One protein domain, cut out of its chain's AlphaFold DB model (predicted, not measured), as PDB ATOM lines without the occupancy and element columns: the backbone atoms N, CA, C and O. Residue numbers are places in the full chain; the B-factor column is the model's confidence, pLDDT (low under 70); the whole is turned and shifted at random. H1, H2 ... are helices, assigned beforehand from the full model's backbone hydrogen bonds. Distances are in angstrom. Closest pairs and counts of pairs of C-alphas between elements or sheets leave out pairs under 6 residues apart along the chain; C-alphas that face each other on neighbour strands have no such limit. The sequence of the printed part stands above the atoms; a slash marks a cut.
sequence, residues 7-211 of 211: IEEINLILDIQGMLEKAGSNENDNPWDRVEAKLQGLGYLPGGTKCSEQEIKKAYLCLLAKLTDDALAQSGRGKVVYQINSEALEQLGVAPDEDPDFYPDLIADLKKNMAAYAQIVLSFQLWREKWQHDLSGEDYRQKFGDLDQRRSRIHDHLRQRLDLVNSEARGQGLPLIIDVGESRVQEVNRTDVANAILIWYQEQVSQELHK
ATOM      1  N   ILE A   7      17.917  -4.821  60.112       85.38
ATOM      2  CA  ILE A   7      16.780  -5.712  60.383       85.38
ATOM      3  C   ILE A   7      15.810  -5.732  59.196       85.38
ATOM      4  O   ILE A   7      15.320  -6.796  58.821       85.38
ATOM      5  N   GLU A   8      15.541  -4.576  58.582       87.62
ATOM      6  CA  GLU A   8      14.699  -4.500  57.383       87.62
ATOM      7  C   GLU A   8      15.337  -5.245  56.207       87.62
ATOM      8  O   GLU A   8      14.639  -6.000  55.532       87.62
ATOM      9  N   GLU A   9      16.655  -5.123  56.010       88.56
ATOM     10  CA  GLU A   9      17.382  -5.918  55.012       88.56
ATOM     11  C   GLU A   9      17.215  -7.424  55.265       88.56
ATOM     12  O   GLU A   9      16.814  -8.160  54.364       88.56
ATOM     13  N   ILE A  10      17.458  -7.884  56.498       88.50
ATOM     14  CA  ILE A  10      17.331  -9.302  56.866       88.50
ATOM     15  C   ILE A  10      15.907  -9.814  56.617       88.50
ATOM     16  O   ILE A  10      15.734 -10.908  56.082       88.50
ATOM     17  N   ASN A  11      14.882  -9.028  56.955       88.62
ATOM     18  CA  ASN A  11      13.490  -9.406  56.716       88.62
ATOM     19  C   ASN A  11      13.194  -9.594  55.223       88.62
ATOM     20  O   ASN A  11      12.567 -10.583  54.853       88.62
ATOM     21  N   LEU A  12      13.675  -8.693  54.361       91.38
ATOM     22  CA  LEU A  12      13.494  -8.826  52.912       91.38
ATOM     23  C   LEU A  12      14.210 -10.067  52.359       91.38
ATOM     24  O   LEU A  12      13.671 -10.739  51.482       91.38
ATOM     25  N   ILE A  13      15.392 -10.397  52.881       91.94
ATOM     26  CA  ILE A  13      16.155 -11.579  52.456       91.94
ATOM     27  C   ILE A  13      15.442 -12.872  52.871       91.94
ATOM     28  O   ILE A  13      15.265 -13.771  52.047       91.94
ATOM     29  N   LEU A  14      14.990 -12.958  54.124       88.31
ATOM     30  CA  LEU A  14      14.241 -14.113  54.628       88.31
ATOM     31  C   LEU A  14      12.907 -14.292  53.886       88.31
ATOM     32  O   LEU A  14      12.509 -15.425  53.607       88.31
ATOM     33  N   ASP A  15      12.243 -13.193  53.519       90.06
ATOM     34  CA  ASP A  15      11.047 -13.213  52.672       90.06
ATOM     35  C   ASP A  15      11.345 -13.832  51.297       90.06
ATOM     36  O   ASP A  15      10.603 -14.709  50.856       90.06
ATOM     37  N   ILE A  16      12.434 -13.416  50.632       90.94
ATOM     38  CA  ILE A  16      12.854 -13.976  49.334       90.94
ATOM     39  C   ILE A  16      13.095 -15.485  49.458       90.94
ATOM     40  O   ILE A  16      12.550 -16.259  48.669       90.94
ATOM     41  N   GLN A  17      13.863 -15.916  50.465       87.19
ATOM     42  CA  GLN A  17      14.162 -17.335  50.686       87.19
ATOM     43  C   GLN A  17      12.882 -18.152  50.914       87.19
ATOM     44  O   GLN A  17      12.687 -19.186  50.277       87.19
ATOM     45  N   GLY A  18      11.966 -17.655  51.750       86.88
ATOM     46  CA  GLY A  18      10.688 -18.319  52.012       86.88
ATOM     47  C   GLY A  18       9.751 -18.371  50.797       86.88
ATOM     48  O   GLY A  18       8.971 -19.315  50.670       86.88
ATOM     49  N   MET A  19       9.805 -17.382  49.897       89.12
ATOM     50  CA  MET A  19       9.051 -17.406  48.635       89.12
ATOM     51  C   MET A  19       9.594 -18.467  47.678       89.12
ATOM     52  O   MET A  19       8.816 -19.246  47.129       89.12
ATOM     53  N   LEU A  20      10.916 -18.519  47.502       85.88
ATOM     54  CA  LEU A  20      11.565 -19.461  46.589       85.88
ATOM     55  C   LEU A  20      11.442 -20.912  47.072       85.88
ATOM     56  O   LEU A  20      11.196 -21.804  46.265       85.88
ATOM     57  N   GLU A  21      11.513 -21.146  48.385       82.00
ATOM     58  CA  GLU A  21      11.290 -22.471  48.971       82.00
ATOM     59  C   GLU A  21       9.866 -22.994  48.700       82.00
ATOM     60  O   GLU A  21       9.675 -24.159  48.344       82.00
ATOM     61  N   LYS A  22       8.853 -22.125  48.814       81.56
ATOM     62  CA  LYS A  22       7.453 -22.482  48.533       81.56
ATOM     63  C   LYS A  22       7.190 -22.692  47.045       81.56
ATOM     64  O   LYS A  22       6.470 -23.623  46.695       81.56
ATOM     65  N   ALA A  23       7.770 -21.858  46.182       77.88
ATOM     66  CA  ALA A  23       7.620 -21.984  44.732       77.88
ATOM     67  C   ALA A  23       8.215 -23.298  44.206       77.88
ATOM     68  O   ALA A  23       7.603 -23.955  43.373       77.88
ATOM     69  N   GLY A  24       9.335 -23.760  44.777       62.78
ATOM     70  CA  GLY A  24       9.890 -25.086  44.477       62.78
ATOM     71  C   GLY A  24       8.964 -26.262  44.828       62.78
ATOM     72  O   GLY A  24       9.230 -27.384  44.411       62.78
ATOM     73  N   SER A  25       7.880 -26.016  45.574       60.03
ATOM     74  CA  SER A  25       6.862 -27.012  45.932       60.03
ATOM     75  C   SER A  25       5.571 -26.896  45.104       60.03
ATOM     76  O   SER A  25       4.685 -27.732  45.269       60.03
ATOM     77  N   ASN A  26       5.414 -25.863  44.263       58.84
ATOM     78  CA  ASN A  26       4.165 -25.585  43.547       58.84
ATOM     79  C   ASN A  26       4.450 -24.968  42.159       58.84
ATOM     80  O   ASN A  26       4.686 -23.768  42.046       58.84
ATOM     81  N   GLU A  27       4.403 -25.783  41.098       54.06
ATOM     82  CA  GLU A  27       4.848 -25.433  39.728       54.06
ATOM     83  C   GLU A  27       4.099 -24.254  39.069       54.06
ATOM     84  O   GLU A  27       4.582 -23.686  38.093       54.06
ATOM     85  N   ASN A  28       2.939 -23.854  39.600       59.47
ATOM     86  CA  ASN A  28       2.090 -22.809  39.012       59.47
ATOM     87  C   ASN A  28       2.309 -21.399  39.589       59.47
ATOM     88  O   ASN A  28       1.684 -20.452  39.110       59.47
ATOM     89  N   ASP A  29       3.140 -21.237  40.621       68.25
ATOM     90  CA  ASP A  29       3.356 -19.938  41.262       68.25
ATOM     91  C   ASP A  29       4.712 -19.360  40.833       68.25
ATOM     92  O   ASP A  29       5.753 -19.831  41.281       68.25
ATOM     93  N   ASN A  30       4.718 -18.350  39.953       76.75
ATOM     94  CA  ASN A  30       5.948 -17.651  39.568       76.75
ATOM     95  C   ASN A  30       6.341 -16.668  40.693       76.75
ATOM     96  O   ASN A  30       5.677 -15.642  40.877       76.75
ATOM     97  N   PRO A  31       7.406 -16.936  41.472       87.25
ATOM     98  CA  PRO A  31       7.768 -16.085  42.598       87.25
ATOM     99  C   PRO A  31       8.484 -14.802  42.155       87.25
ATOM    100  O   PRO A  31       8.623 -13.886  42.968       87.25
ATOM    101  N   TRP A  32       8.951 -14.721  40.904       88.06
ATOM    102  CA  TRP A  32       9.952 -13.739  40.492       88.06
ATOM    103  C   TRP A  32       9.449 -12.295  40.512       88.06
ATOM    104  O   TRP A  32      10.216 -11.428  40.913       88.06
ATOM    105  N   ASP A  33       8.164 -12.038  40.243       85.50
ATOM    106  CA  ASP A  33       7.576 -10.692  40.383       85.50
ATOM    107  C   ASP A  33       7.617 -10.197  41.846       85.50
ATOM    108  O   ASP A  33       7.860  -9.025  42.137       85.50
ATOM    109  N   ARG A  34       7.405 -11.104  42.812       88.31
ATOM    110  CA  ARG A  34       7.477 -10.772  44.246       88.31
ATOM    111  C   ARG A  34       8.923 -10.642  44.715       88.31
ATOM    112  O   ARG A  34       9.216  -9.767  45.529       88.31
ATOM    113  N   VAL A  35       9.818 -11.481  44.194       92.06
ATOM    114  CA  VAL A  35      11.261 -11.403  44.458       92.06
ATOM    115  C   VAL A  35      11.844 -10.098  43.909       92.06
ATOM    116  O   VAL A  35      12.621  -9.453  44.609       92.06
ATOM    117  N   GLU A  36      11.420  -9.656  42.722       92.88
ATOM    118  CA  GLU A  36      11.832  -8.391  42.109       92.88
ATOM    119  C   GLU A  36      11.597  -7.210  43.054       92.88
ATOM    120  O   GLU A  36      12.533  -6.476  43.369       92.88
ATOM    121  N   ALA A  37      10.377  -7.067  43.578       91.12
ATOM    122  CA  ALA A  37      10.032  -5.972  44.484       91.12
ATOM    123  C   ALA A  37      10.920  -5.950  45.745       91.12
ATOM    124  O   ALA A  37      11.307  -4.884  46.230       91.12
ATOM    125  N   LYS A  38      11.278  -7.127  46.274       93.44
ATOM    126  CA  LYS A  38      12.162  -7.255  47.442       93.44
ATOM    127  C   LYS A  38      13.614  -6.913  47.094       93.44
ATOM    128  O   LYS A  38      14.258  -6.190  47.853       93.44
ATOM    129  N   LEU A  39      14.113  -7.358  45.940       92.94
ATOM    130  CA  LEU A  39      15.457  -7.034  45.448       92.94
ATOM    131  C   LEU A  39      15.615  -5.546  45.106       92.94
ATOM    132  O   LEU A  39      16.668  -4.971  45.386       92.94
ATOM    133  N   GLN A  40      14.574  -4.902  44.571       92.19
ATOM    134  CA  GLN A  40      14.528  -3.448  44.396       92.19
ATOM    135  C   GLN A  40      14.611  -2.727  45.749       92.19
ATOM    136  O   GLN A  40      15.380  -1.779  45.894       92.19
ATOM    137  N   GLY A  41      13.879  -3.208  46.762       89.75
ATOM    138  CA  GLY A  41      13.961  -2.687  48.132       89.75
ATOM    139  C   GLY A  41      15.363  -2.807  48.739       89.75
ATOM    140  O   GLY A  41      15.835  -1.874  49.381       89.75
ATOM    141  N   LEU A  42      16.057  -3.918  48.474       91.56
ATOM    142  CA  LEU A  42      17.445  -4.155  48.890       91.56
ATOM    143  C   LEU A  42      18.489  -3.390  48.051       91.56
ATOM    144  O   LEU A  42      19.675  -3.435  48.373       91.56
ATOM    145  N   GLY A  43      18.082  -2.712  46.975       90.94
ATOM    146  CA  GLY A  43      18.984  -1.981  46.080       90.94
ATOM    147  C   GLY A  43      19.798  -2.857  45.121       90.94
ATOM    148  O   GLY A  43      20.752  -2.366  44.523       90.94
ATOM    149  N   TYR A  44      19.434  -4.132  44.952       90.94
ATOM    150  CA  TYR A  44      20.045  -5.030  43.959       90.94
ATOM    151  C   TYR A  44      19.464  -4.842  42.550       90.94
ATOM    152  O   TYR A  44      20.063  -5.287  41.574       90.94
ATOM    153  N   LEU A  45      18.309  -4.181  42.442       93.12
ATOM    154  CA  LEU A  45      17.639  -3.835  41.189       93.12
ATOM    155  C   LEU A  45      17.177  -2.369  41.208       93.12
ATOM    156  O   LEU A  45      16.911  -1.825  42.285       93.12
ATOM    157  N   PRO A  46      17.047  -1.715  40.038       88.19
ATOM    158  CA  PRO A  46      16.503  -0.365  39.950       88.19
ATOM    159  C   PRO A  46      15.025  -0.342  40.367       88.19
ATOM    160  O   PRO A  46      14.196  -1.060  39.817       88.19
ATOM    161  N   GLY A  47      14.679   0.510  41.333       85.94
ATOM    162  CA  GLY A  47      13.302   0.641  41.808       85.94
ATOM    163  C   GLY A  47      12.354   1.209  40.748       85.94
ATOM    164  O   GLY A  47      12.682   2.181  40.066       85.94
ATOM    165  N   GLY A  48      11.155   0.629  40.641       78.75
ATOM    166  CA  GLY A  48      10.076   1.147  39.788       78.75
ATOM    167  C   GLY A  48      10.247   0.887  38.287       78.75
ATOM    168  O   GLY A  48       9.459   1.394  37.494       78.75
ATOM    169  N   THR A  49      11.250   0.100  37.893       86.25
ATOM    170  CA  THR A  49      11.435  -0.372  36.516       86.25
ATOM    171  C   THR A  49      11.253  -1.878  36.501       86.25
ATOM    172  O   THR A  49      11.873  -2.560  37.307       86.25
ATOM    173  N   LYS A  50      10.408  -2.387  35.599       89.19
ATOM    174  CA  LYS A  50      10.222  -3.830  35.448       89.19
ATOM    175  C   LYS A  50      11.474  -4.446  34.824       89.19
ATOM    176  O   LYS A  50      11.847  -4.075  33.711       89.19
ATOM    177  N   CYS A  51      12.082  -5.382  35.532       90.81
ATOM    178  CA  CYS A  51      13.227  -6.162  35.096       90.81
ATOM    179  C   CYS A  51      12.779  -7.461  34.417       90.81
ATOM    180  O   CYS A  51      11.703  -8.003  34.669       90.81
ATOM    181  N   SER A  52      13.626  -7.974  33.532       91.88
ATOM    182  CA  SER A  52      13.491  -9.326  32.998       91.88
ATOM    183  C   SER A  52      13.775 -10.372  34.081       91.88
ATOM    184  O   SER A  52      14.535 -10.137  35.020       91.88
ATOM    185  N   GLU A  53      13.222 -11.576  33.927       90.00
ATOM    186  CA  GLU A  53      13.470 -12.682  34.862       90.00
ATOM    187  C   GLU A  53      14.966 -13.017  34.994       90.00
ATOM    188  O   GLU A  53      15.440 -13.340  36.082       90.00
ATOM    189  N   GLN A  54      15.731 -12.888  33.906       90.62
ATOM    190  CA  GLN A  54      17.176 -13.111  33.918       90.62
ATOM    191  C   GLN A  54      17.908 -12.072  34.779       90.62
ATOM    192  O   GLN A  54      18.795 -12.434  35.551       90.62
ATOM    193  N   GLU A  55      17.517 -10.798  34.705       92.94
ATOM    194  CA  GLU A  55      18.065  -9.746  35.571       92.94
ATOM    195  C   GLU A  55      17.712  -9.991  37.042       92.94
ATOM    196  O   GLU A  55      18.576  -9.854  37.909       92.94
ATOM    197  N   ILE A  56      16.476 -10.420  37.323       92.88
ATOM    198  CA  ILE A  56      16.019 -10.741  38.684       92.88
ATOM    199  C   ILE A  56      16.827 -11.910  39.260       92.88
ATOM    200  O   ILE A  56      17.348 -11.816  40.374       92.88
ATOM    201  N   LYS A  57      16.994 -12.992  38.491       91.56
ATOM    202  CA  LYS A  57      17.814 -14.151  38.876       91.56
ATOM    203  C   LYS A  57      19.266 -13.756  39.124       91.56
ATOM    204  O   LYS A  57      19.831 -14.140  40.144       91.56
ATOM    205  N   LYS A  58      19.857 -12.933  38.253       93.06
ATOM    206  CA  LYS A  58      21.230 -12.440  38.423       93.06
ATOM    207  C   LYS A  58      21.388 -11.597  39.691       93.06
ATOM    208  O   LYS A  58      22.339 -11.788  40.441       93.06
ATOM    209  N   ALA A  59      20.439 -10.706  39.969       93.56
ATOM    210  CA  ALA A  59      20.419  -9.915  41.197       93.56
ATOM    211  C   ALA A  59      20.293 -10.795  42.453       93.56
ATOM    212  O   ALA A  59      20.977 -10.550  43.449       93.56
ATOM    213  N   TYR A  60      19.482 -11.854  42.395       93.31
ATOM    214  CA  TYR A  60      19.392 -12.841  43.468       93.31
ATOM    215  C   TYR A  60      20.701 -13.626  43.662       93.31
ATOM    216  O   TYR A  60      21.136 -13.808  44.798       93.31
ATOM    217  N   LEU A  61      21.379 -14.026  42.583       92.06
ATOM    218  CA  LEU A  61      22.696 -14.669  42.662       92.06
ATOM    219  C   LEU A  61      23.746 -13.743  43.294       92.06
ATOM    220  O   LEU A  61      24.503 -14.184  44.154       92.06
ATOM    221  N   CYS A  62      23.747 -12.446  42.963       92.75
ATOM    222  CA  CYS A  62      24.599 -11.458  43.637       92.75
ATOM    223  C   CYS A  62      24.315 -11.374  45.148       92.75
ATOM    224  O   CYS A  62      25.241 -11.228  45.949       92.75
ATOM    225  N   LEU A  63      23.041 -11.446  45.549       92.94
ATOM    226  CA  LEU A  63      22.656 -11.485  46.961       92.94
ATOM    227  C   LEU A  63      23.182 -12.758  47.640       92.94
ATOM    228  O   LEU A  63      23.795 -12.666  48.701       92.94
ATOM    229  N   LEU A  64      22.985 -13.928  47.026       91.00
ATOM    230  CA  LEU A  64      23.472 -15.206  47.552       91.00
ATOM    231  C   LEU A  64      24.995 -15.254  47.679       91.00
ATOM    232  O   LEU A  64      25.493 -15.743  48.694       91.00
ATOM    233  N   ALA A  65      25.726 -14.725  46.694       90.06
ATOM    234  CA  ALA A  65      27.182 -14.646  46.734       90.06
ATOM    235  C   ALA A  65      27.639 -13.857  47.967       90.06
ATOM    236  O   ALA A  65      28.364 -14.388  48.803       90.06
ATOM    237  N   LYS A  66      27.091 -12.649  48.160       90.94
ATOM    238  CA  LYS A  66      27.398 -11.814  49.328       90.94
ATOM    239  C   LYS A  66      27.080 -12.517  50.651       90.94
ATOM    240  O   LYS A  66      27.890 -12.489  51.569       90.94
ATOM    241  N   LEU A  67      25.909 -13.151  50.757       90.38
ATOM    242  CA  LEU A  67      25.520 -13.872  51.974       90.38
ATOM    243  C   LEU A  67      26.468 -15.034  52.280       90.38
ATOM    244  O   LEU A  67      26.772 -15.285  53.443       90.38
ATOM    245  N   THR A  68      26.931 -15.733  51.248       88.31
ATOM    246  CA  THR A  68      27.860 -16.857  51.400       88.31
ATOM    247  C   THR A  68      29.257 -16.376  51.793       88.31
ATOM    248  O   THR A  68      29.869 -16.969  52.680       88.31
ATOM    249  N   ASP A  69      29.723 -15.259  51.228       87.56
ATOM    250  CA  ASP A  69      30.977 -14.605  51.623       87.56
ATOM    251  C   ASP A  69      30.951 -14.193  53.102       87.56
ATOM    252  O   ASP A  69      31.863 -14.524  53.866       87.56
ATOM    253  N   ASP A  70      29.870 -13.528  53.527       87.12
ATOM    254  CA  ASP A  70      29.660 -13.120  54.918       87.12
ATOM    255  C   ASP A  70      29.634 -14.347  55.849       87.12
ATOM    256  O   ASP A  70      30.243 -14.342  56.925       87.12
ATOM    257  N   ALA A  71      28.981 -15.432  55.418       86.06
ATOM    258  CA  ALA A  71      28.896 -16.678  56.169       86.06
ATOM    259  C   ALA A  71      30.263 -17.327  56.399       86.06
ATOM    260  O   ALA A  71      30.567 -17.771  57.513       86.06
ATOM    261  N   LEU A  72      31.082 -17.376  55.348       83.88
ATOM    262  CA  LEU A  72      32.431 -17.925  55.390       83.88
ATOM    263  C   LEU A  72      33.349 -17.059  56.255       83.88
ATOM    264  O   LEU A  72      34.073 -17.604  57.091       83.88
ATOM    265  N   ALA A  73      33.262 -15.729  56.146       83.12
ATOM    266  CA  ALA A  73      34.022 -14.801  56.984       83.12
ATOM    267  C   ALA A  73      33.696 -14.965  58.481       83.12
ATOM    268  O   ALA A  73      34.598 -14.990  59.323       83.12
ATOM    269  N   GLN A  74      32.416 -15.145  58.827       78.56
ATOM    270  CA  GLN A  74      31.970 -15.347  60.211       78.56
ATOM    271  C   GLN A  74      32.321 -16.726  60.786       78.56
ATOM    272  O   GLN A  74      32.368 -16.884  62.009       78.56
ATOM    273  N   SER A  75      32.583 -17.728  59.941       70.75
ATOM    274  CA  SER A  75      32.958 -19.078  60.386       70.75
ATOM    275  C   SER A  75      34.314 -19.132  61.116       70.75
ATOM    276  O   SER A  75      34.639 -20.141  61.746       70.75
ATOM    277  N   GLY A  76      35.097 -18.043  61.092       60.44
ATOM    278  CA  GLY A  76      36.251 -17.841  61.972       60.44
ATOM    279  C   GLY A  76      37.460 -18.742  61.696       60.44
ATOM    280  O   GLY A  76      38.370 -18.797  62.523       60.44
ATOM    281  N   ARG A  77      37.517 -19.439  60.554       51.03
ATOM    282  CA  ARG A  77      38.684 -20.241  60.154       51.03
ATOM    283  C   ARG A  77      39.267 -19.734  58.840       51.03
ATOM    284  O   ARG A  77      38.764 -20.035  57.769       51.03
ATOM    285  N   GLY A  78      40.408 -19.048  58.923       48.38
ATOM    286  CA  GLY A  78      41.234 -18.655  57.771       48.38
ATOM    287  C   GLY A  78      41.954 -19.817  57.067       48.38
ATOM    288  O   GLY A  78      42.947 -19.596  56.383       48.38
ATOM    289  N   LYS A  79      41.500 -21.060  57.258       55.66
ATOM    290  CA  LYS A  79      42.031 -22.242  56.580       55.66
ATOM    291  C   LYS A  79      40.861 -23.125  56.185       55.66
ATOM    292  O   LYS A  79      40.231 -23.748  57.036       55.66
ATOM    293  N   VAL A  80      40.584 -23.149  54.889       66.69
ATOM    294  CA  VAL A  80      39.774 -24.195  54.276       66.69
ATOM    295  C   VAL A  80      40.453 -25.523  54.605       66.69
ATOM    296  O   VAL A  80      41.593 -25.743  54.202       66.69
ATOM    297  N   VAL A  81      39.807 -26.349  55.430       80.25
ATOM    298  CA  VAL A  81      40.366 -27.647  55.844       80.25
ATOM    299  C   VAL A  81      40.108 -28.694  54.763       80.25
ATOM    300  O   VAL A  81      40.990 -29.489  54.465       80.25
ATOM    301  N   TYR A  82      38.926 -28.639  54.144       88.06
ATOM    302  CA  TYR A  82      38.493 -29.550  53.091       88.06
ATOM    303  C   TYR A  82      37.777 -28.781  51.983       88.06
ATOM    304  O   TYR A  82      37.176 -27.735  52.237       88.06
ATOM    305  N   GLN A  83      37.817 -29.322  50.769       90.75
ATOM    306  CA  GLN A  83      37.133 -28.792  49.592       90.75
ATOM    307  C   GLN A  83      36.384 -29.917  48.885       90.75
ATOM    308  O   GLN A  83      36.832 -31.062  48.899       90.75
ATOM    309  N   ILE A  84      35.248 -29.572  48.277       94.50
ATOM    310  CA  ILE A  84      34.536 -30.474  47.376       94.50
ATOM    311  C   ILE A  84      35.199 -30.382  46.002       94.50
ATOM    312  O   ILE A  84      35.232 -29.316  45.392       94.50
ATOM    313  N   ASN A  85      35.714 -31.499  45.502       94.69
ATOM    314  CA  ASN A  85      36.270 -31.606  44.166       94.69
ATOM    315  C   ASN A  85      35.133 -31.703  43.140       94.69
ATOM    316  O   ASN A  85      34.663 -32.792  42.805       94.69
ATOM    317  N   SER A  86      34.683 -30.543  42.656       93.25
ATOM    318  CA  SER A  86      33.610 -30.444  41.660       93.25
ATOM    319  C   SER A  86      33.933 -31.211  40.377       93.25
ATOM    320  O   SER A  86      33.043 -31.831  39.810       93.25
ATOM    321  N   GLU A  87      35.193 -31.232  39.936       93.88
ATOM    322  CA  GLU A  87      35.587 -31.954  38.723       93.88
ATOM    323  C   GLU A  87      35.420 -33.468  38.891       93.88
ATOM    324  O   GLU A  87      34.780 -34.110  38.061       93.88
ATOM    325  N   ALA A  88      35.928 -34.034  39.989       94.56
ATOM    326  CA  ALA A  88      35.752 -35.455  40.285       94.56
ATOM    327  C   ALA A  88      34.269 -35.823  40.458       94.56
ATOM    328  O   ALA A  88      33.849 -36.912  40.067       94.56
ATOM    329  N   LEU A  89      33.466 -34.901  41.000       94.56
ATOM    330  CA  LEU A  89      32.025 -35.077  41.162       94.56
ATOM    331  C   LEU A  89      31.309 -35.164  39.805       94.56
ATOM    332  O   LEU A  89      30.449 -36.026  39.631       94.56
ATOM    333  N   GLU A  90      31.670 -34.310  38.840       94.25
ATOM    334  CA  GLU A  90      31.128 -34.389  37.475       94.25
ATOM    335  C   GLU A  90      31.616 -35.638  36.734       94.25
ATOM    336  O   GLU A  90      30.828 -36.288  36.051       94.25
ATOM    337  N   GLN A  91      32.894 -36.004  36.884       95.88
ATOM    338  CA  GLN A  91      33.456 -37.205  36.257       95.88
ATOM    339  C   GLN A  91      32.758 -38.477  36.745       95.88
ATOM    340  O   GLN A  91      32.447 -39.347  35.935       95.88
ATOM    341  N   LEU A  92      32.460 -38.569  38.044       94.69
ATOM    342  CA  LEU A  92      31.706 -39.693  38.591       94.69
ATOM    343  C   LEU A  92      30.274 -39.728  38.049       94.69
ATOM    344  O   LEU A  92      29.780 -40.799  37.722       94.69
ATOM    345  N   GLY A  93      29.631 -38.568  37.886       93.19
ATOM    346  CA  GLY A  93      28.276 -38.470  37.333       93.19
ATOM    347  C   GLY A  93      28.127 -38.983  35.897       93.19
ATOM    348  O   GLY A  93      27.005 -39.207  35.461       93.19
ATOM    349  N   VAL A  94      29.230 -39.183  35.170       94.25
ATOM    350  CA  VAL A  94      29.248 -39.763  33.815       94.25
ATOM    351  C   VAL A  94      30.030 -41.078  33.741       94.25
ATOM    352  O   VAL A  94      30.303 -41.574  32.644       94.25
ATOM    353  N   ALA A  95      30.433 -41.630  34.889       91.44
ATOM    354  CA  ALA A  95      31.134 -42.902  34.947       91.44
ATOM    355  C   ALA A  95      30.199 -44.052  34.522       91.44
ATOM    356  O   ALA A  95      28.994 -43.991  34.769       91.44
ATOM    357  N   PRO A  96      30.731 -45.099  33.869       87.94
ATOM    358  CA  PRO A  96      29.929 -46.250  33.483       87.94
ATOM    359  C   PRO A  96      29.533 -47.076  34.713       87.94
ATOM    360  O   PRO A  96      30.375 -47.382  35.559       87.94
ATOM    361  N   ASP A  97      28.270 -47.490  34.758       91.38
ATOM    362  CA  ASP A  97      27.715 -48.405  35.757       91.38
ATOM    363  C   ASP A  97      26.746 -49.399  35.085       91.38
ATOM    364  O   ASP A  97      26.376 -49.220  33.920       91.38
ATOM    365  N   GLU A  98      26.369 -50.472  35.789       88.19
ATOM    366  CA  GLU A  98      25.345 -51.413  35.314       88.19
ATOM    367  C   GLU A  98      23.978 -50.731  35.175       88.19
ATOM    368  O   GLU A  98      23.224 -51.045  34.249       88.19
ATOM    369  N   ASP A  99      23.687 -49.779  36.065       90.81
ATOM    370  CA  ASP A  99      22.558 -48.866  35.957       90.81
ATOM    371  C   ASP A  99      23.055 -47.493  35.457       90.81
ATOM    372  O   ASP A  99      23.680 -46.747  36.214       90.81
ATOM    373  N   PRO A 100      22.791 -47.123  34.187       88.12
ATOM    374  CA  PRO A 100      23.322 -45.894  33.595       88.12
ATOM    375  C   PRO A 100      22.827 -44.620  34.290       88.12
ATOM    376  O   PRO A 100      23.463 -43.575  34.142       88.12
ATOM    377  N   ASP A 101      21.726 -44.698  35.041       92.62
ATOM    378  CA  ASP A 101      21.140 -43.559  35.742       92.62
ATOM    379  C   ASP A 101      21.611 -43.470  37.208       92.62
ATOM    380  O   ASP A 101      21.457 -42.424  37.841       92.62
ATOM    381  N   PHE A 102      22.273 -44.507  37.742       93.69
ATOM    382  CA  PHE A 102      22.673 -44.573  39.151       93.69
ATOM    383  C   PHE A 102      23.572 -43.409  39.587       93.69
ATOM    384  O   PHE A 102      23.250 -42.696  40.545       93.69
ATOM    385  N   TYR A 103      24.700 -43.191  38.901       94.00
ATOM    386  CA  TYR A 103      25.603 -42.089  39.239       94.00
ATOM    387  C   TYR A 103      24.999 -40.709  38.942       94.00
ATOM    388  O   TYR A 103      25.063 -39.857  39.835       94.00
ATOM    389  N   PRO A 104      24.382 -40.452  37.771       93.88
ATOM    390  CA  PRO A 104      23.671 -39.201  37.526       93.88
ATOM    391  C   PRO A 104      22.680 -38.833  38.640       93.88
ATOM    392  O   PRO A 104      22.742 -37.717  39.168       93.88
ATOM    393  N   ASP A 105      21.830 -39.775  39.055       93.94
ATOM    394  CA  ASP A 105      20.814 -39.547  40.083       93.94
ATOM    395  C   ASP A 105      21.435 -39.317  41.463       93.94
ATOM    396  O   ASP A 105      21.038 -38.399  42.189       93.94
ATOM    397  N   LEU A 106      22.457 -40.100  41.822       93.19
ATOM    398  CA  LEU A 106      23.182 -39.946  43.083       93.19
ATOM    399  C   LEU A 106      23.845 -38.567  43.192       93.19
ATOM    400  O   LEU A 106      23.773 -37.914  44.239       93.19
ATOM    401  N   ILE A 107      24.488 -38.110  42.117       94.19
ATOM    402  CA  ILE A 107      25.179 -36.820  42.076       94.19
ATOM    403  C   ILE A 107      24.172 -35.665  42.063       94.19
ATOM    404  O   ILE A 107      24.378 -34.670  42.765       94.19
ATOM    405  N   ALA A 108      23.063 -35.798  41.331       92.31
ATOM    406  CA  ALA A 108      21.983 -34.817  41.338       92.31
ATOM    407  C   ALA A 108      21.361 -34.664  42.738       92.31
ATOM    408  O   ALA A 108      21.211 -33.536  43.224       92.31
ATOM    409  N   ASP A 109      21.067 -35.775  43.425       92.25
ATOM    410  CA  ASP A 109      20.563 -35.778  44.805       92.25
ATOM    411  C   ASP A 109      21.572 -35.136  45.770       92.25
ATOM    412  O   ASP A 109      21.210 -34.270  46.573       92.25
ATOM    413  N   LEU A 110      22.860 -35.481  45.661       94.56
ATOM    414  CA  LEU A 110      23.906 -34.897  46.503       94.56
ATOM    415  C   LEU A 110      24.010 -33.376  46.310       94.56
ATOM    416  O   LEU A 110      23.959 -32.635  47.294       94.56
ATOM    417  N   LYS A 111      24.099 -32.887  45.064       94.94
ATOM    418  CA  LYS A 111      24.174 -31.444  44.764       94.94
ATOM    419  C   LYS A 111      22.945 -30.695  45.279       94.94
ATOM    420  O   LYS A 111      23.085 -29.646  45.914       94.94
ATOM    421  N   LYS A 112      21.749 -31.254  45.075       92.19
ATOM    422  CA  LYS A 112      20.491 -30.688  45.582       92.19
ATOM    423  C   LYS A 112      20.510 -30.556  47.105       92.19
ATOM    424  O   LYS A 112      20.175 -29.495  47.636       92.19
ATOM    425  N   ASN A 113      20.929 -31.602  47.816       92.12
ATOM    426  CA  ASN A 113      21.001 -31.582  49.276       92.12
ATOM    427  C   ASN A 113      22.092 -30.634  49.796       92.12
ATOM    428  O   ASN A 113      21.865 -29.951  50.795       92.12
ATOM    429  N   MET A 114      23.241 -30.531  49.117       94.94
ATOM    430  CA  MET A 114      24.300 -29.574  49.469       94.94
ATOM    431  C   MET A 114      23.812 -28.127  49.335       94.94
ATOM    432  O   MET A 114      23.994 -27.333  50.260       94.94
ATOM    433  N   ALA A 115      23.120 -27.795  48.240       92.06
ATOM    434  CA  ALA A 115      22.527 -26.472  48.044       92.06
ATOM    435  C   ALA A 115      21.451 -26.162  49.101       92.06
ATOM    436  O   ALA A 115      21.455 -25.082  49.697       92.06
ATOM    437  N   ALA A 116      20.567 -27.122  49.396       89.00
ATOM    438  CA  ALA A 116      19.552 -26.972  50.438       89.00
ATOM    439  C   ALA A 116      20.181 -26.753  51.825       89.00
ATOM    440  O   ALA A 116      19.736 -25.896  52.592       89.00
ATOM    441  N   TYR A 117      21.246 -27.492  52.144       91.50
ATOM    442  CA  TYR A 117      21.992 -27.312  53.384       91.50
ATOM    443  C   TYR A 117      22.627 -25.923  53.478       91.50
ATOM    444  O   TYR A 117      22.467 -25.255  54.501       91.50
ATOM    445  N   ALA A 118      23.298 -25.463  52.418       91.31
ATOM    446  CA  ALA A 118      23.906 -24.138  52.376       91.31
ATOM    447  C   ALA A 118      22.864 -23.039  52.639       91.31
ATOM    448  O   ALA A 118      23.058 -22.208  53.526       91.31
ATOM    449  N   GLN A 119      21.706 -23.094  51.977       89.06
ATOM    450  CA  GLN A 119      20.618 -22.133  52.192       89.06
ATOM    451  C   GLN A 119      20.080 -22.138  53.630       89.06
ATOM    452  O   GLN A 119      19.789 -21.071  54.181       89.06
ATOM    453  N   ILE A 120      19.992 -23.306  54.275       87.56
ATOM    454  CA  ILE A 120      19.619 -23.399  55.695       87.56
ATOM    455  C   ILE A 120      20.671 -22.723  56.575       87.56
ATOM    456  O   ILE A 120      20.307 -22.008  57.505       87.56
ATOM    457  N   VAL A 121      21.962 -22.913  56.290       87.88
ATOM    458  CA  VAL A 121      23.042 -22.263  57.046       87.88
ATOM    459  C   VAL A 121      22.991 -20.741  56.894       87.88
ATOM    460  O   VAL A 121      23.061 -20.042  57.906       87.88
ATOM    461  N   LEU A 122      22.785 -20.226  55.676       88.69
ATOM    462  CA  LEU A 122      22.599 -18.788  55.437       88.69
ATOM    463  C   LEU A 122      21.387 -18.246  56.212       88.69
ATOM    464  O   LEU A 122      21.490 -17.249  56.926       88.69
ATOM    465  N   SER A 123      20.252 -18.949  56.147       86.75
ATOM    466  CA  SER A 123      19.041 -18.591  56.899       86.75
ATOM    467  C   SER A 123      19.301 -18.567  58.407       86.75
ATOM    468  O   SER A 123      18.866 -17.656  59.108       86.75
ATOM    469  N   PHE A 124      20.039 -19.551  58.922       84.62
ATOM    470  CA  PHE A 124      20.375 -19.662  60.339       84.62
ATOM    471  C   PHE A 124      21.200 -18.467  60.827       84.62
ATOM    472  O   PHE A 124      20.951 -17.948  61.916       84.62
ATOM    473  N   GLN A 125      22.157 -18.004  60.023       84.69
ATOM    474  CA  GLN A 125      22.949 -16.815  60.339       84.69
ATOM    475  C   GLN A 125      22.102 -15.544  60.333       84.69
ATOM    476  O   GLN A 125      22.190 -14.766  61.278       84.69
ATOM    477  N   LEU A 126      21.220 -15.377  59.345       86.94
ATOM    478  CA  LEU A 126      20.295 -14.242  59.277       86.94
ATOM    479  C   LEU A 126      19.338 -14.207  60.476       86.94
ATOM    480  O   LEU A 126      19.153 -13.161  61.093       86.94
ATOM    481  N   TRP A 127      18.769 -15.352  60.861       82.94
ATOM    482  CA  TRP A 127      17.925 -15.452  62.055       82.94
ATOM    483  C   TRP A 127      18.701 -15.185  63.346       82.94
ATOM    484  O   TRP A 127      18.164 -14.563  64.263       82.94
ATOM    485  N   ARG A 128      19.962 -15.626  63.430       82.50
ATOM    486  CA  ARG A 128      20.846 -15.320  64.561       82.50
ATOM    487  C   ARG A 128      21.166 -13.826  64.639       82.50
ATOM    488  O   ARG A 128      21.135 -13.277  65.734       82.50
ATOM    489  N   GLU A 129      21.457 -13.182  63.513       84.12
ATOM    490  CA  GLU A 129      21.726 -11.743  63.449       84.12
ATOM    491  C   GLU A 129      20.477 -10.943  63.827       84.12
ATOM    492  O   GLU A 129      20.528 -10.095  64.714       84.12
ATOM    493  N   LYS A 130      19.321 -11.284  63.248       81.88
ATOM    494  CA  LYS A 130      18.037 -10.675  63.609       81.88
ATOM    495  C   LYS A 130      17.749 -10.785  65.106       81.88
ATOM    496  O   LYS A 130      17.308  -9.817  65.713       81.88
ATOM    497  N   TRP A 131      18.041 -11.928  65.723       77.44
ATOM    498  CA  TRP A 131      17.863 -12.115  67.164       77.44
ATOM    499  C   TRP A 131      18.765 -11.226  68.024       77.44
ATOM    500  O   TRP A 131      18.326 -10.746  69.063       77.44
ATOM    501  N   GLN A 132      20.000 -10.948  67.597       74.94
ATOM    502  CA  GLN A 132      20.850  -9.988  68.314       74.94
ATOM    503  C   GLN A 132      20.231  -8.582  68.358       74.94
ATOM    504  O   GLN A 132      20.612  -7.776  69.207       74.94
ATOM    505  N   HIS A 133      19.265  -8.307  67.477       73.94
ATOM    506  CA  HIS A 133      18.531  -7.054  67.413       73.94
ATOM    507  C   HIS A 133      17.111  -7.107  68.019       73.94
ATOM    508  O   HIS A 133      16.679  -6.104  68.588       73.94
ATOM    509  N   ASP A 134      16.404  -8.243  67.953       68.06
ATOM    510  CA  ASP A 134      15.030  -8.409  68.457       68.06
ATOM    511  C   ASP A 134      15.002  -9.074  69.855       68.06
ATOM    512  O   ASP A 134      15.310 -10.253  70.026       68.06
ATOM    513  N   LEU A 135      14.565  -8.328  70.878       57.09
ATOM    514  CA  LEU A 135      14.560  -8.730  72.300       57.09
ATOM    515  C   LEU A 135      13.502  -9.794  72.700       57.09
ATOM    516  O   LEU A 135      13.403 -10.129  73.881       57.09
ATOM    517  N   SER A 136      12.688 -10.334  71.781       62.72
ATOM    518  CA  SER A 136      11.612 -11.294  72.115       62.72
ATOM    519  C   SER A 136      12.043 -12.761  71.941       62.72
ATOM    520  O   SER A 136      12.226 -13.239  70.823       62.72
ATOM    521  N   GLY A 137      12.183 -13.503  73.047       62.41
ATOM    522  CA  GLY A 137      12.831 -14.827  73.079       62.41
ATOM    523  C   GLY A 137      11.954 -16.086  72.920       62.41
ATOM    524  O   GLY A 137      12.493 -17.191  73.021       62.41
ATOM    525  N   GLU A 138      10.634 -15.981  72.729       64.69
ATOM    526  CA  GLU A 138       9.728 -17.152  72.707       64.69
ATOM    527  C   GLU A 138       9.477 -17.696  71.290       64.69
ATOM    528  O   GLU A 138       9.894 -18.820  71.006       64.69
ATOM    529  N   ASP A 139       8.969 -16.877  70.361       62.59
ATOM    530  CA  ASP A 139       8.818 -17.241  68.934       62.59
ATOM    531  C   ASP A 139      10.149 -17.662  68.283       62.59
ATOM    532  O   ASP A 139      10.202 -18.463  67.344       62.59
ATOM    533  N   TYR A 140      11.254 -17.134  68.814       66.44
ATOM    534  CA  TYR A 140      12.607 -17.436  68.371       66.44
ATOM    535  C   TYR A 140      13.040 -18.866  68.708       66.44
ATOM    536  O   TYR A 140      13.618 -19.540  67.857       66.44
ATOM    537  N   ARG A 141      12.747 -19.363  69.919       68.06
ATOM    538  CA  ARG A 141      13.173 -20.710  70.340       68.06
ATOM    539  C   ARG A 141      12.554 -21.797  69.473       68.06
ATOM    540  O   ARG A 141      13.242 -22.757  69.134       68.06
ATOM    541  N   GLN A 142      11.297 -21.615  69.078       73.00
ATOM    542  CA  GLN A 142      10.617 -22.552  68.195       73.00
ATOM    543  C   GLN A 142      11.216 -22.520  66.782       73.00
ATOM    544  O   GLN A 142      11.691 -23.546  66.303       73.00
ATOM    545  N   LYS A 143      11.310 -21.339  66.150       71.50
ATOM    546  CA  LYS A 143      11.870 -21.220  64.790       71.50
ATOM    547  C   LYS A 143      13.331 -21.654  64.694       71.50
ATOM    548  O   LYS A 143      13.714 -22.321  63.736       71.50
ATOM    549  N   PHE A 144      14.154 -21.282  65.671       72.88
ATOM    550  CA  PHE A 144      15.559 -21.676  65.707       72.88
ATOM    551  C   PHE A 144      15.715 -23.175  65.975       72.88
ATOM    552  O   PHE A 144      16.548 -23.815  65.343       72.88
ATOM    553  N   GLY A 145      14.884 -23.743  66.856       75.25
ATOM    554  CA  GLY A 145      14.842 -25.182  67.106       75.25
ATOM    555  C   GLY A 145      14.479 -25.985  65.854       75.25
ATOM    556  O   GLY A 145      15.166 -26.954  65.535       75.25
ATOM    557  N   ASP A 146      13.465 -25.550  65.104       80.19
ATOM    558  CA  ASP A 146      13.044 -26.207  63.861       80.19
ATOM    559  C   ASP A 146      14.146 -26.152  62.789       80.19
ATOM    560  O   ASP A 146      14.469 -27.163  62.154       80.19
ATOM    561  N   LEU A 147      14.778 -24.983  62.620       75.19
ATOM    562  CA  LEU A 147      15.900 -24.804  61.697       75.19
ATOM    563  C   LEU A 147      17.120 -25.634  62.104       75.19
ATOM    564  O   LEU A 147      17.744 -26.250  61.243       75.19
ATOM    565  N   ASP A 148      17.451 -25.689  63.394       81.12
ATOM    566  CA  ASP A 148      18.584 -26.465  63.898       81.12
ATOM    567  C   ASP A 148      18.378 -27.976  63.724       81.12
ATOM    568  O   ASP A 148      19.285 -28.688  63.278       81.12
ATOM    569  N   GLN A 149      17.164 -28.469  63.989       83.25
ATOM    570  CA  GLN A 149      16.814 -29.867  63.743       83.25
ATOM    571  C   GLN A 149      16.913 -30.211  62.257       83.25
ATOM    572  O   GLN A 149      17.518 -31.225  61.897       83.25
ATOM    573  N   ARG A 150      16.352 -29.368  61.381       82.12
ATOM    574  CA  ARG A 150      16.409 -29.578  59.930       82.12
ATOM    575  C   ARG A 150      17.847 -29.538  59.415       82.12
ATOM    576  O   ARG A 150      18.250 -30.442  58.684       82.12
ATOM    577  N   ARG A 151      18.633 -28.547  59.849       84.69
ATOM    578  CA  ARG A 151      20.066 -28.423  59.548       84.69
ATOM    579  C   ARG A 151      20.814 -29.687  59.950       84.69
ATOM    580  O   ARG A 151      21.563 -30.227  59.144       84.69
ATOM    581  N   SER A 152      20.604 -30.165  61.174       86.12
ATOM    582  CA  SER A 152      21.312 -31.329  61.710       86.12
ATOM    583  C   SER A 152      20.994 -32.602  60.929       86.12
ATOM    584  O   SER A 152      21.922 -33.309  60.541       86.12
ATOM    585  N   ARG A 153      19.712 -32.842  60.610       86.62
ATOM    586  CA  ARG A 153      19.277 -34.001  59.808       86.62
ATOM    587  C   ARG A 153      19.888 -34.000  58.410       86.62
ATOM    588  O   ARG A 153      20.442 -35.013  57.993       86.62
ATOM    589  N   ILE A 154      19.816 -32.871  57.701       88.06
ATOM    590  CA  ILE A 154      20.376 -32.765  56.346       88.06
ATOM    591  C   ILE A 154      21.898 -32.902  56.386       88.06
ATOM    592  O   ILE A 154      22.473 -33.577  55.540       88.06
ATOM    593  N   HIS A 155      22.558 -32.327  57.391       89.69
ATOM    594  CA  HIS A 155      24.003 -32.453  57.542       89.69
ATOM    595  C   HIS A 155      24.453 -33.906  57.732       89.69
ATOM    596  O   HIS A 155      25.418 -34.339  57.109       89.69
ATOM    597  N   ASP A 156      23.763 -34.668  58.584       88.81
ATOM    598  CA  ASP A 156      24.107 -36.073  58.819       88.81
ATOM    599  C   ASP A 156      23.852 -36.934  57.580       88.81
ATOM    600  O   ASP A 156      24.688 -37.772  57.237       88.81
ATOM    601  N   HIS A 157      22.768 -36.659  56.850       90.38
ATOM    602  CA  HIS A 157      22.527 -37.270  55.546       90.38
ATOM    603  C   HIS A 157      23.652 -36.955  54.548       90.38
ATOM    604  O   HIS A 157      24.185 -37.859  53.908       90.38
ATOM    605  N   LEU A 158      24.074 -35.689  54.457       92.88
ATOM    606  CA  LEU A 158      25.150 -35.268  53.561       92.88
ATOM    607  C   LEU A 158      26.486 -35.928  53.890       92.88
ATOM    608  O   LEU A 158      27.195 -36.324  52.974       92.88
ATOM    609  N   ARG A 159      26.831 -36.108  55.168       92.62
ATOM    610  CA  ARG A 159      28.065 -36.816  55.551       92.62
ATOM    611  C   ARG A 159      28.051 -38.272  55.098       92.62
ATOM    612  O   ARG A 159      29.057 -38.751  54.591       92.62
ATOM    613  N   GLN A 160      26.912 -38.951  55.235       91.31
ATOM    614  CA  GLN A 160      26.747 -40.322  54.743       91.31
ATOM    615  C   GLN A 160      26.842 -40.390  53.217       91.31
ATOM    616  O   GLN A 160      27.522 -41.263  52.683       91.31
ATOM    617  N   ARG A 161      26.196 -39.454  52.509       92.88
ATOM    618  CA  ARG A 161      26.253 -39.382  51.044       92.88
ATOM    619  C   ARG A 161      27.655 -39.065  50.535       92.88
ATOM    620  O   ARG A 161      28.105 -39.719  49.610       92.88
ATOM    621  N   LEU A 162      28.365 -38.124  51.152       93.88
ATOM    622  CA  LEU A 162      29.745 -37.800  50.784       93.88
ATOM    623  C   LEU A 162      30.694 -38.981  51.015       93.88
ATOM    624  O   LEU A 162      31.556 -39.224  50.177       93.88
ATOM    625  N   ASP A 163      30.512 -39.748  52.095       92.75
ATOM    626  CA  ASP A 163      31.258 -40.996  52.312       92.75
ATOM    627  C   ASP A 163      30.993 -42.027  51.207       92.75
ATOM    628  O   ASP A 163      31.935 -42.624  50.685       92.75
ATOM    629  N   LEU A 164      29.722 -42.217  50.832       92.94
ATOM    630  CA  LEU A 164      29.339 -43.111  49.739       92.94
ATOM    631  C   LEU A 164      29.987 -42.670  48.424       92.94
ATOM    632  O   LEU A 164      30.689 -43.453  47.799       92.94
ATOM    633  N   VAL A 165      29.816 -41.406  48.036       94.06
ATOM    634  CA  VAL A 165      30.333 -40.890  46.763       94.06
ATOM    635  C   VAL A 165      31.871 -40.917  46.729       94.06
ATOM    636  O   VAL A 165      32.448 -41.236  45.695       94.06
ATOM    637  N   ASN A 166      32.563 -40.694  47.853       94.44
ATOM    638  CA  ASN A 166      34.011 -40.924  47.949       94.44
ATOM    639  C   ASN A 166      34.400 -42.395  47.717       94.44
ATOM    640  O   ASN A 166      35.433 -42.667  47.102       94.44
ATOM    641  N   SER A 167      33.611 -43.339  48.239       92.31
ATOM    642  CA  SER A 167      33.831 -44.774  48.030       92.31
ATOM    643  C   SER A 167      33.640 -45.158  46.563       92.31
ATOM    644  O   SER A 167      34.487 -45.856  46.008       92.31
ATOM    645  N   GLU A 168      32.578 -44.657  45.933       94.44
ATOM    646  CA  GLU A 168      32.297 -44.853  44.508       94.44
ATOM    647  C   GLU A 168      33.399 -44.257  43.626       94.44
ATOM    648  O   GLU A 168      33.968 -44.952  42.787       94.44
ATOM    649  N   ALA A 169      33.794 -43.003  43.883       93.44
ATOM    650  CA  ALA A 169      34.892 -42.347  43.174       93.44
ATOM    651  C   ALA A 169      36.182 -43.178  43.247       93.44
ATOM    652  O   ALA A 169      36.838 -43.403  42.232       93.44
ATOM    653  N   ARG A 170      36.513 -43.713  44.431       93.31
ATOM    654  CA  ARG A 170      37.671 -44.597  44.607       93.31
ATOM    655  C   ARG A 170      37.537 -45.894  43.807       93.31
ATOM    656  O   ARG A 170      38.526 -46.330  43.224       93.31
ATOM    657  N   GLY A 171      36.350 -46.503  43.778       91.56
ATOM    658  CA  GLY A 171      36.064 -47.696  42.973       91.56
ATOM    659  C   GLY A 171      36.268 -47.460  41.473       91.56
ATOM    660  O   GLY A 171      36.815 -48.319  40.788       91.56
ATOM    661  N   GLN A 172      35.932 -46.259  41.004       92.31
ATOM    662  CA  GLN A 172      36.117 -45.810  39.621       92.31
ATOM    663  C   GLN A 172      37.531 -45.262  39.329       92.31
ATOM    664  O   GLN A 172      37.812 -44.824  38.215       92.31
ATOM    665  N   GLY A 173      38.443 -45.263  40.309       92.38
ATOM    666  CA  GLY A 173      39.798 -44.721  40.151       92.38
ATOM    667  C   GLY A 173      39.860 -43.193  40.010       92.38
ATOM    668  O   GLY A 173      40.868 -42.663  39.542       92.38
ATOM    669  N   LEU A 174      38.802 -42.487  40.408       94.06
ATOM    670  CA  LEU A 174      38.705 -41.031  40.389       94.06
ATOM    671  C   LEU A 174      39.297 -40.412  41.669       94.06
ATOM    672  O   LEU A 174      39.379 -41.078  42.710       94.06
ATOM    673  N   PRO A 175      39.690 -39.122  41.636       94.50
ATOM    674  CA  PRO A 175      40.021 -38.387  42.852       94.50
ATOM    675  C   PRO A 175      38.858 -38.392  43.853       94.50
ATOM    676  O   PRO A 175      37.689 -38.428  43.468       94.50
ATOM    677  N   LEU A 176      39.169 -38.309  45.150       93.25
ATOM    678  CA  LEU A 176      38.137 -38.201  46.182       93.25
ATOM    679  C   LEU A 176      37.349 -36.893  46.019       93.25
ATOM    680  O   LEU A 176      37.928 -35.835  45.765       93.25
ATOM    681  N   ILE A 177      36.032 -36.970  46.213       94.31
ATOM    682  CA  ILE A 177      35.126 -35.817  46.183       94.31
ATOM    683  C   ILE A 177      35.412 -34.877  47.345       94.31
ATOM    684  O   ILE A 177      35.385 -33.667  47.176       94.31
ATOM    685  N   ILE A 178      35.699 -35.419  48.522       93.31
ATOM    686  CA  ILE A 178      36.207 -34.652  49.656       93.31
ATOM    687  C   ILE A 178      37.385 -35.410  50.258       93.31
ATOM    688  O   ILE A 178      37.222 -36.491  50.823       93.31
ATOM    689  N   ASP A 179      38.592 -34.874  50.102       89.94
ATOM    690  CA  ASP A 179      39.792 -35.517  50.635       89.94
ATOM    691  C   ASP A 179      39.933 -35.217  52.129       89.94
ATOM    692  O   ASP A 179      40.315 -34.120  52.531       89.94
ATOM    693  N   VAL A 180      39.592 -36.209  52.950       87.12
ATOM    694  CA  VAL A 180      39.689 -36.157  54.413       87.12
ATOM    695  C   VAL A 180      40.844 -37.018  54.947       87.12
ATOM    696  O   VAL A 180      40.889 -37.338  56.138       87.12
ATOM    697  N   GLY A 181      41.785 -37.396  54.074       84.62
ATOM    698  CA  GLY A 181      42.874 -38.316  54.380       84.62
ATOM    699  C   GLY A 181      42.385 -39.746  54.619       84.62
ATOM    700  O   GLY A 181      41.531 -40.263  53.903       84.62
ATOM    701  N   GLU A 182      42.938 -40.401  55.641       81.38
ATOM    702  CA  GLU A 182      42.589 -41.787  55.997       81.38
ATOM    703  C   GLU A 182      41.257 -41.914  56.755       81.38
ATOM    704  O   GLU A 182      40.753 -43.021  56.941       81.38
ATOM    705  N   SER A 183      40.689 -40.796  57.213       81.44
ATOM    706  CA  SER A 183      39.432 -40.779  57.965       81.44
ATOM    707  C   SER A 183      38.214 -40.977  57.061       81.44
ATOM    708  O   SER A 183      38.269 -40.791  55.846       81.44
ATOM    709  N   ARG A 184      37.071 -41.302  57.664       83.56
ATOM    710  CA  ARG A 184      35.763 -41.181  57.000       83.56
ATOM    711  C   ARG A 184      35.226 -39.759  57.147       83.56
ATOM    712  O   ARG A 184      35.476 -39.095  58.151       83.56
ATOM    713  N   VAL A 185      34.404 -39.294  56.212       83.94
ATOM    714  CA  VAL A 185      33.700 -38.000  56.303       83.94
ATOM    715  C   VAL A 185      32.834 -37.938  57.572       83.94
ATOM    716  O   VAL A 185      32.694 -36.886  58.205       83.94
ATOM    717  N   GLN A 186      32.304 -39.082  58.013       83.75
ATOM    718  CA  GLN A 186      31.600 -39.238  59.291       83.75
ATOM    719  C   GLN A 186      32.461 -39.086  60.557       83.75
ATOM    720  O   GLN A 186      31.910 -38.922  61.649       83.75
ATOM    721  N   GLU A 187      33.784 -39.079  60.447       83.69
ATOM    722  CA  GLU A 187      34.712 -38.897  61.574       83.69
ATOM    723  C   GLU A 187      35.251 -37.460  61.639       83.69
ATOM    724  O   GLU A 187      35.707 -36.997  62.683       83.69
ATOM    725  N   VAL A 188      35.123 -36.717  60.539       85.38
ATOM    726  CA  VAL A 188      35.549 -35.320  60.426       85.38
ATOM    727  C   VAL A 188      34.626 -34.374  61.189       85.38
ATOM    728  O   VAL A 188      33.417 -34.585  61.274       85.38
ATOM    729  N   ASN A 189      35.177 -33.277  61.711       86.31
ATOM    730  CA  ASN A 189      34.400 -32.233  62.370       86.31
ATOM    731  C   ASN A 189      33.268 -31.707  61.461       86.31
ATOM    732  O   ASN A 189      33.499 -31.280  60.329       86.31
ATOM    733  N   ARG A 190      32.037 -31.681  61.989       85.50
ATOM    734  CA  ARG A 190      30.834 -31.213  61.277       85.50
ATOM    735  C   ARG A 190      30.997 -29.807  60.697       85.50
ATOM    736  O   ARG A 190      30.533 -29.538  59.594       85.50
ATOM    737  N   THR A 191      31.666 -28.908  61.415       85.19
ATOM    738  CA  THR A 191      31.918 -27.541  60.945       85.19
ATOM    739  C   THR A 191      32.812 -27.523  59.710       85.19
ATOM    740  O   THR A 191      32.565 -26.732  58.806       85.19
ATOM    741  N   ASP A 192      33.801 -28.410  59.623       87.56
ATOM    742  CA  ASP A 192      34.715 -28.438  58.482       87.56
ATOM    743  C   ASP A 192      34.022 -28.974  57.218       87.56
ATOM    744  O   ASP A 192      34.186 -28.399  56.143       87.56
ATOM    745  N   VAL A 193      33.151 -29.983  57.353       89.06
ATOM    746  CA  VAL A 193      32.287 -30.445  56.248       89.06
ATOM    747  C   VAL A 193      31.288 -29.356  55.836       89.06
ATOM    748  O   VAL A 193      31.075 -29.122  54.649       89.06
ATOM    749  N   ALA A 194      30.695 -28.647  56.803       88.62
ATOM    750  CA  ALA A 194      29.777 -27.545  56.519       88.62
ATOM    751  C   ALA A 194      30.459 -26.416  55.729       88.62
ATOM    752  O   ALA A 194      29.869 -25.894  54.786       88.62
ATOM    753  N   ASN A 195      31.697 -26.072  56.089       89.12
ATOM    754  CA  ASN A 195      32.483 -25.068  55.382       89.12
ATOM    755  C   ASN A 195      32.833 -25.522  53.959       89.12
ATOM    756  O   ASN A 195      32.700 -24.725  53.036       89.12
ATOM    757  N   ALA A 196      33.201 -26.793  53.760       91.56
ATOM    758  CA  ALA A 196      33.444 -27.341  52.423       91.56
ATOM    759  C   ALA A 196      32.202 -27.216  51.518       91.56
ATOM    760  O   ALA A 196      32.318 -26.804  50.366       91.56
ATOM    761  N   ILE A 197      31.007 -27.492  52.057       93.38
ATOM    762  CA  ILE A 197      29.737 -27.334  51.329       93.38
ATOM    763  C   ILE A 197      29.442 -25.858  51.016       93.38
ATOM    764  O   ILE A 197      28.981 -25.555  49.919       93.38
ATOM    765  N   LEU A 198      29.695 -24.934  51.949       91.94
ATOM    766  CA  LEU A 198      29.494 -23.499  51.707       91.94
ATOM    767  C   LEU A 198      30.435 -22.953  50.629       91.94
ATOM    768  O   LEU A 198      29.995 -22.164  49.800       91.94
ATOM    769  N   ILE A 199      31.695 -23.391  50.614       91.88
ATOM    770  CA  ILE A 199      32.669 -23.021  49.576       91.88
ATOM    771  C   ILE A 199      32.213 -23.553  48.220       91.88
ATOM    772  O   ILE A 199      32.126 -22.791  47.263       91.88
ATOM    773  N   TRP A 200      31.825 -24.829  48.156       94.44
ATOM    774  CA  TRP A 200      31.243 -25.399  46.943       94.44
ATOM    775  C   TRP A 200      30.028 -24.590  46.471       94.44
ATOM    776  O   TRP A 200      29.928 -24.240  45.298       94.44
ATOM    777  N   TYR A 201      29.122 -24.231  47.383       94.38
ATOM    778  CA  TYR A 201      27.935 -23.447  47.054       94.38
ATOM    779  C   TYR A 201      28.292 -22.053  46.514       94.38
ATOM    780  O   TYR A 201      27.704 -21.612  45.528       94.38
ATOM    781  N   GLN A 202      29.286 -21.387  47.107       91.38
ATOM    782  CA  GLN A 202      29.821 -20.110  46.631       91.38
ATOM    783  C   GLN A 202      30.374 -20.228  45.202       91.38
ATOM    784  O   GLN A 202      30.098 -19.367  44.363       91.38
ATOM    785  N   GLU A 203      31.122 -21.296  44.908       91.25
ATOM    786  CA  GLU A 203      31.646 -21.579  43.568       91.25
ATOM    787  C   GLU A 203      30.512 -21.784  42.560       91.25
ATOM    788  O   GLU A 203      30.550 -21.189  41.485       91.25
ATOM    789  N   GLN A 204      29.472 -22.551  42.913       93.00
ATOM    790  CA  GLN A 204      28.315 -22.766  42.035       93.00
ATOM    791  C   GLN A 204      27.565 -21.462  41.747       93.00
ATOM    792  O   GLN A 204      27.319 -21.136  40.586       93.00
ATOM    793  N   VAL A 205      27.265 -20.674  42.785       89.88
ATOM    794  CA  VAL A 205      26.625 -19.355  42.637       89.88
ATOM    795  C   VAL A 205      27.470 -18.443  41.744       89.88
ATOM    796  O   VAL A 205      26.941 -17.768  40.862       89.88
ATOM    797  N   SER A 206      28.792 -18.452  41.928       87.62
ATOM    798  CA  SER A 206      29.714 -17.665  41.109       87.62
ATOM    799  C   SER A 206      29.717 -18.130  39.654       87.62
ATOM    800  O   SER A 206      29.685 -17.295  38.757       87.62
ATOM    801  N   GLN A 207      29.726 -19.436  39.387       88.00
ATOM    802  CA  GLN A 207      29.671 -19.961  38.023       88.00
ATOM    803  C   GLN A 207      28.361 -19.584  37.327       88.00
ATOM    804  O   GLN A 207      28.389 -19.149  36.179       88.00
ATOM    805  N   GLU A 208      27.224 -19.702  38.014       87.50
ATOM    806  CA  GLU A 208      25.921 -19.300  37.471       87.50
ATOM    807  C   GLU A 208      25.841 -17.802  37.171       87.50
ATOM    808  O   GLU A 208      25.217 -17.409  36.190       87.50
ATOM    809  N   LEU A 209      26.511 -16.961  37.963       84.12
ATOM    810  CA  LEU A 209      26.533 -15.514  37.752       84.12
ATOM    811  C   LEU A 209      27.265 -15.092  36.462       84.12
ATOM    812  O   LEU A 209      26.986 -14.015  35.924       84.12
ATOM    813  N   HIS A 210      28.207 -15.917  35.991       79.56
ATOM    814  CA  HIS A 210      29.047 -15.657  34.815       79.56
ATOM    815  C   HIS A 210      28.609 -16.420  33.551       79.56
ATOM    816  O   HIS A 210      29.273 -16.289  32.521       79.56
ATOM    817  N   LYS A 211      27.520 -17.197  33.621       77.56
ATOM    818  CA  LYS A 211      26.842 -17.782  32.454       77.56
ATOM    819  C   LYS A 211      25.937 -16.748  31.780       77.56
ATOM    820  O   LYS A 211      25.871 -16.782  30.534       77.56
TER     821      LYS A 211
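What this domain is: This is residues 7 to 211 of the 211 residues of an uncharacterized protein of Lactobacillus equicursoris DSM 19284 = JCM 14600 = CIP 110162 (UniProt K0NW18). Two long helices, H5 and H6, fold back on each other as a long hairpin that runs the length of the domain, and H7 crosses H5 near its middle. H3 runs side by side with H7, the small hairpin of H1 and H2 packs with H1 on the last part of H5, and short H4 packs near its first residues. The printed part has 205 residues with seven named helices, H1 to H7 in order, and no named strand: it is all helix. The whole is compact, with a radius of gyration of the C-alphas of 18.5 A, and spans 54 by 39 by 32 A.

How they stand to each other: H1, residues 7 to 23, and H2, residues 32 to 41, form a helical hairpin: they touch at a shallow tilt of 9 degrees, opposite ways, with the closest C-alphas, of Ile 16 and Val 35, 5.7 A apart. H2 touches H3, residues 53 to 74, at a steep tilt of 57 degrees, the closest C-alphas being those of Glu 36 and Ile 56, 5.9 A apart. H4, residues 86 to 93, forms a helical hairpin with H5, residues 102 to 133; their closest C-alphas are those of Gly 93 and Pro 104, 4.7 A apart. H5 is the hub, touching five helices. It touches H1 with residues 123 to 133 alone, at a shallow tilt of 27 degrees; the closest C-alphas, of Ile 7 and Lys 130, are 6.1 A apart. H5 and H6, residues 138 to 171, form a helical hairpin at a shallow tilt of 29 degrees, closest at the C-alphas of Ile 120 and Arg 151, 6.3 A apart. H7, residues 190 to 209, touches H5 about perpendicular, at 78 degrees; the closest C-alphas, of Ala 118 and Leu 198, are 5.7 A apart. H7 and H3 touch at a shallow tilt of 29 degrees, opposite ways, closest at the C-alphas of Ala 65 and Gln 202, 6.1 A apart. H3 and H6 are apart. Every O i to N i+4 pair is within hydrogen-bond range in H1, H2, H3, H4 and H7, against 27 of 28 in H5 and 29 of 30 in H6.

Where its parts are: H1 begins at C-alpha 7, (16.780, -5.712, 60.383), and is 24.4 A long from first to last C-alpha. H3 measures 31.5 A, H5 47.2 A and H6 50.1 A. H7 measures 28.6 A and ends at C-alpha 209, (26.533, -15.514, 37.752).

The domain as a whole: The two C-alphas farthest apart, of Glu 98 and Leu 135, are 57.5 A apart. The printed part has no cut. The links H2 to H3, H3 to H4 and H6 to H7 are long. Residues 24 to 29, 76 to 80 and 134 to 141 have pLDDT under 70.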